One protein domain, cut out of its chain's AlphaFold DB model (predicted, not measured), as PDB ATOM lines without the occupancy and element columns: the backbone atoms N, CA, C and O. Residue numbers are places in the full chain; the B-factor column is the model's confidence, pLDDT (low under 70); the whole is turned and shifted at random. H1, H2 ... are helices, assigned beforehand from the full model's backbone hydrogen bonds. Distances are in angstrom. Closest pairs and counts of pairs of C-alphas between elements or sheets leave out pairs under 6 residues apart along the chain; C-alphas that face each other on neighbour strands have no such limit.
ATOM      1  N   LEU A   2     254.777 251.258 256.074       82.38
ATOM      2  CA  LEU A   2     253.840 250.472 256.877       82.38
ATOM      3  C   LEU A   2     254.069 248.977 256.618       82.38
ATOM      4  O   LEU A   2     254.602 248.594 255.580       82.38
ATOM      5  N   LEU A   3     253.700 248.144 257.583       79.19
ATOM      6  CA  LEU A   3     253.851 246.692 257.563       79.19
ATOM      7  C   LEU A   3     252.464 246.094 257.708       79.19
ATOM      8  O   LEU A   3     251.637 246.633 258.442       79.19
ATOM      9  N   PHE A   4     252.229 244.991 257.015       82.81
ATOM     10  CA  PHE A   4     250.933 244.336 256.957       82.81
ATOM     11  C   PHE A   4     251.088 242.864 257.323       82.81
ATOM     12  O   PHE A   4     252.146 242.260 257.127       82.81
ATOM     13  N   THR A   5     250.034 242.296 257.886       83.56
ATOM     14  CA  THR A   5     249.910 240.859 258.118       83.56
ATOM     15  C   THR A   5     249.611 240.120 256.809       83.56
ATOM     16  O   THR A   5     249.419 240.716 255.747       83.56
ATOM     17  N   ARG A   6     249.538 238.785 256.878       76.12
ATOM     18  CA  ARG A   6     249.238 237.931 255.716       76.12
ATOM     19  C   ARG A   6     247.850 238.186 255.117       76.12
ATOM     20  O   ARG A   6     247.645 237.960 253.934       76.12
ATOM     21  N   ASP A   7     246.901 238.602 255.939       82.88
ATOM     22  CA  ASP A   7     245.538 238.970 255.553       82.88
ATOM     23  C   ASP A   7     245.425 240.428 255.080       82.88
ATOM     24  O   ASP A   7     244.315 240.925 254.921       82.88
ATOM     25  N   TRP A   8     246.555 241.104 254.838       80.56
ATOM     26  CA  TRP A   8     246.624 242.510 254.424       80.56
ATOM     27  C   TRP A   8     246.050 243.503 255.440       80.56
ATOM     28  O   TRP A   8     245.812 244.663 255.104       80.56
ATOM     29  N   SER A   9     245.866 243.094 256.698       83.56
ATOM     30  CA  SER A   9     245.535 244.033 257.765       83.56
ATOM     31  C   SER A   9     246.791 244.757 258.248       83.56
ATOM     32  O   SER A   9     247.911 244.236 258.205       83.56
ATOM     33  N   LEU A  10     246.626 246.023 258.638       81.62
ATOM     34  CA  LEU A  10     247.739 246.846 259.096       81.62
ATOM     35  C   LEU A  10     248.321 246.241 260.377       81.62
ATOM     36  O   LEU A  10     247.622 246.049 261.374       81.62
ATOM     37  N   TYR A  11     249.618 245.950 260.358       76.75
ATOM     38  CA  TYR A  11     250.299 245.383 261.507       76.75
ATOM     39  C   TYR A  11     250.519 246.479 262.552       76.75
ATOM     40  O   TYR A  11     251.377 247.331 262.362       76.75
ATOM     41  N   ARG A  12     249.757 246.432 263.653       71.75
ATOM     42  CA  ARG A  12     249.814 247.374 264.788       71.75
ATOM     43  C   ARG A  12     249.577 248.838 264.362       71.75
ATOM     44  O   ARG A  12     250.503 249.592 264.111       71.75
ATOM     45  N   ASP A  13     248.314 249.258 264.393       69.00
ATOM     46  CA  ASP A  13     247.802 250.579 263.963       69.00
ATOM     47  C   ASP A  13     248.196 251.775 264.870       69.00
ATOM     48  O   ASP A  13     247.373 252.607 265.240       69.00
ATOM     49  N   LYS A  14     249.446 251.835 265.344       68.56
ATOM     50  CA  LYS A  14     249.896 252.841 266.328       68.56
ATOM     51  C   LYS A  14     250.872 253.877 265.778       68.56
ATOM     52  O   LYS A  14     251.078 254.889 266.440       68.56
ATOM     53  N   SER A  15     251.479 253.654 264.612       71.25
ATOM     54  CA  SER A  15     252.498 254.565 264.073       71.25
ATOM     55  C   SER A  15     252.270 254.880 262.597       71.25
ATOM     56  O   SER A  15     251.842 254.024 261.829       71.25
ATOM     57  N   SER A  16     252.623 256.097 262.187       78.75
ATOM     58  CA  SER A  16     252.654 256.508 260.778       78.75
ATOM     59  C   SER A  16     253.822 255.883 259.999       78.75
ATOM     60  O   SER A  16     253.779 255.807 258.769       78.75
ATOM     61  N   ASN A  17     254.868 255.422 260.695       81.75
ATOM     62  CA  ASN A  17     256.032 254.775 260.104       81.75
ATOM     63  C   ASN A  17     256.591 253.679 261.025       81.75
ATOM     64  O   ASN A  17     257.269 253.967 262.008       81.75
ATOM     65  N   HIS A  18     256.410 252.409 260.653       79.00
ATOM     66  CA  HIS A  18     256.903 251.274 261.445       79.00
ATOM     67  C   HIS A  18     258.433 251.172 261.504       79.00
ATOM     68  O   HIS A  18     258.953 250.410 262.312       79.00
ATOM     69  N   LYS A  19     259.168 251.928 260.675       78.19
ATOM     70  CA  LYS A  19     260.634 252.025 260.787       78.19
ATOM     71  C   LYS A  19     261.102 252.929 261.927       78.19
ATOM     72  O   LYS A  19     262.279 252.884 262.262       78.19
ATOM     73  N   GLU A  20     260.228 253.766 262.478       81.50
ATOM     74  CA  GLU A  20     260.560 254.686 263.576       81.50
ATOM     75  C   GLU A  20     260.141 254.129 264.943       81.50
ATOM     76  O   GLU A  20     260.602 254.609 265.976       81.50
ATOM     77  N   ASP A  21     259.309 253.085 264.960       85.25
ATOM     78  CA  ASP A  21     258.878 252.412 266.182       85.25
ATOM     79  C   ASP A  21     259.914 251.360 266.622       85.25
ATOM     80  O   ASP A  21     260.103 250.319 265.989       85.25
ATOM     81  N   SER A  22     260.583 251.612 267.749       86.50
ATOM     82  CA  SER A  22     261.593 250.706 268.306       86.50
ATOM     83  C   SER A  22     261.027 249.359 268.763       86.50
ATOM     84  O   SER A  22     261.740 248.358 268.705       86.50
ATOM     85  N   ALA A  23     259.771 249.306 269.221       86.31
ATOM     86  CA  ALA A  23     259.143 248.048 269.626       86.31
ATOM     87  C   ALA A  23     258.897 247.158 268.402       86.31
ATOM     88  O   ALA A  23     259.167 245.960 268.435       86.31
ATOM     89  N   MET A  24     258.471 247.775 267.297       83.44
ATOM     90  CA  MET A  24     258.318 247.110 266.006       83.44
ATOM     91  C   MET A  24     259.648 246.577 265.476       83.44
ATOM     92  O   MET A  24     259.739 245.411 265.099       83.44
ATOM     93  N   LEU A  25     260.699 247.402 265.477       83.69
ATOM     94  CA  LEU A  25     262.027 246.979 265.029       83.69
ATOM     95  C   LEU A  25     262.584 245.822 265.869       83.69
ATOM     96  O   LEU A  25     263.144 244.886 265.304       83.69
ATOM     97  N   GLY A  26     262.376 245.844 267.189       84.69
ATOM     98  CA  GLY A  26     262.797 244.761 268.079       84.69
ATOM     99  C   GLY A  26     262.105 243.427 267.779       84.69
ATOM    100  O   GLY A  26     262.759 242.385 267.764       84.69
ATOM    101  N   GLU A  27     260.803 243.444 267.485       85.25
ATOM    102  CA  GLU A  27     260.052 242.243 267.087       85.25
ATOM    103  C   GLU A  27     260.524 241.699 265.731       85.25
ATOM    104  O   GLU A  27     260.712 240.493 265.564       85.25
ATOM    105  N   LEU A  28     260.780 242.590 264.772       82.69
ATOM    106  CA  LEU A  28     261.299 242.241 263.450       82.69
ATOM    107  C   LEU A  28     262.706 241.649 263.510       82.69
ATOM    108  O   LEU A  28     262.997 240.687 262.798       82.69
ATOM    109  N   GLU A  29     263.566 242.199 264.362       83.94
ATOM    110  CA  GLU A  29     264.914 241.690 264.585       83.94
ATOM    111  C   GLU A  29     264.882 240.272 265.162       83.94
ATOM    112  O   GLU A  29     265.585 239.395 264.658       83.94
ATOM    113  N   GLN A  30     264.010 240.014 266.140       80.12
ATOM    114  CA  GLN A  30     263.828 238.674 266.707       80.12
ATOM    115  C   GLN A  30     263.252 237.678 265.695       80.12
ATOM    116  O   GLN A  30     263.674 236.524 265.668       80.12
ATOM    117  N   ALA A  31     262.304 238.108 264.859       79.50
ATOM    118  CA  ALA A  31     261.640 237.227 263.905       79.50
ATOM    119  C   ALA A  31     262.497 236.912 262.667       79.50
ATOM    120  O   ALA A  31     262.461 235.789 262.170       79.50
ATOM    121  N   MET A  32     263.242 237.893 262.145       75.56
ATOM    122  CA  MET A  32     263.974 237.761 260.876       75.56
ATOM    123  C   MET A  32     265.480 237.545 261.050       75.56
ATOM    124  O   MET A  32     266.156 237.238 260.071       75.56
ATOM    125  N   GLY A  33     266.030 237.758 262.249       76.38
ATOM    126  CA  GLY A  33     267.480 237.727 262.474       76.38
ATOM    127  C   GLY A  33     268.232 238.869 261.775       76.38
ATOM    128  O   GLY A  33     269.448 238.799 261.596       76.38
ATOM    129  N   ILE A  34     267.522 239.923 261.359       84.00
ATOM    130  CA  ILE A  34     268.090 241.111 260.715       84.00
ATOM    131  C   ILE A  34     268.167 242.220 261.758       84.00
ATOM    132  O   ILE A  34     267.140 242.692 262.235       84.00
ATOM    133  N   THR A  35     269.381 242.665 262.085       85.75
ATOM    134  CA  THR A  35     269.591 243.736 263.069       85.75
ATOM    135  C   THR A  35     268.814 244.999 262.698       85.75
ATOM    136  O   THR A  35     268.838 245.411 261.535       85.75
ATOM    137  N   SER A  36     268.233 245.679 263.689       84.69
ATOM    138  CA  SER A  36     267.441 246.904 263.507       84.69
ATOM    139  C   SER A  36     268.127 247.971 262.641       84.69
ATOM    140  O   SER A  36     267.468 248.622 261.833       84.69
ATOM    141  N   ARG A  37     269.462 248.095 262.715       85.94
ATOM    142  CA  ARG A  37     270.248 249.015 261.865       85.94
ATOM    143  C   ARG A  37     270.080 248.759 260.363       85.94
ATOM    144  O   ARG A  37     270.035 249.700 259.584       85.94
ATOM    145  N   HIS A  38     269.970 247.495 259.954       83.25
ATOM    146  CA  HIS A  38     269.807 247.132 258.546       83.25
ATOM    147  C   HIS A  38     268.349 247.285 258.088       83.25
ATOM    148  O   HIS A  38     268.103 247.357 256.891       83.25
ATOM    149  N   LEU A  39     267.386 247.347 259.019       80.81
ATOM    150  CA  LEU A  39     265.971 247.630 258.737       80.81
ATOM    151  C   LEU A  39     265.731 249.124 258.472       80.81
ATOM    152  O   LEU A  39     264.968 249.498 257.568       80.81
ATOM    153  N   THR A  40     266.392 249.980 259.252       84.38
ATOM    154  CA  THR A  40     266.274 251.439 259.154       84.38
ATOM    155  C   THR A  40     267.135 252.012 258.035       84.38
ATOM    156  O   THR A  40     266.624 252.800 257.240       84.38
ATOM    157  N   ASP A  41     268.385 251.561 257.918       84.19
ATOM    158  CA  ASP A  41     269.384 252.104 256.992       84.19
ATOM    159  C   ASP A  41     269.796 251.101 255.902       84.19
ATOM    160  O   ASP A  41     270.966 250.769 255.695       84.19
ATOM    161  N   PHE A  42     268.795 250.555 255.208       85.38
ATOM    162  CA  PHE A  42     269.033 249.595 254.137       85.38
ATOM    163  C   PHE A  42     269.554 250.276 252.867       85.38
ATOM    164  O   PHE A  42     268.836 251.047 252.227       85.38
ATOM    165  N   HIS A  43     270.756 249.886 252.446       86.75
ATOM    166  CA  HIS A  43     271.329 250.257 251.157       86.75
ATOM    167  C   HIS A  43     271.473 249.009 250.273       86.75
ATOM    168  O   HIS A  43     272.128 248.043 250.683       86.75
TER     169      HIS A  43
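What this domain is: This is residues 2 to 43 of the 260 residues of an uncharacterized protein of Scleroderma citrinum Foug A (UniProt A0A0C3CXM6). The domain has little regular structure: one short helix, H1, with the very short H2 folded back to it at one end of the domain, and a looping stretch without named elements, residues 2 to 21, making the other end. That stretch runs out from Leu 2, turns back near residues 6 to 8 and then winds on to H1. The printed part has 42 residues with two named helices, H1 then H2, and no named strand; the class is all helix, with under half of the residues in named elements. The whole is compact, with a radius of gyration of the C-alphas of 10.3 A and spans of 25 by 19 by 19 A.

How they stand to each other: H1, residues 22 to 32, and H2, residues 36 to 40, touch; their closest C-alphas, of Leu 25 and Ser 36, are 5.6 A apart. A tight link of 3 residues joins them. In H1 and H2 every O i to N i+4 pair is within hydrogen-bond range.

Where its parts are: H1 begins at C-alpha 22 (261.593, 250.706, 268.306) and is 15.1 A long. H2, 6.4 A long, ends at C-alpha 40 (266.274, 251.439, 259.154).

The domain as a whole: The C-alphas farthest apart, of Asp 7 and His 43, are 28.5 A apart. The printed part has no cut. Residues 13 to 14 have pLDDT under 70.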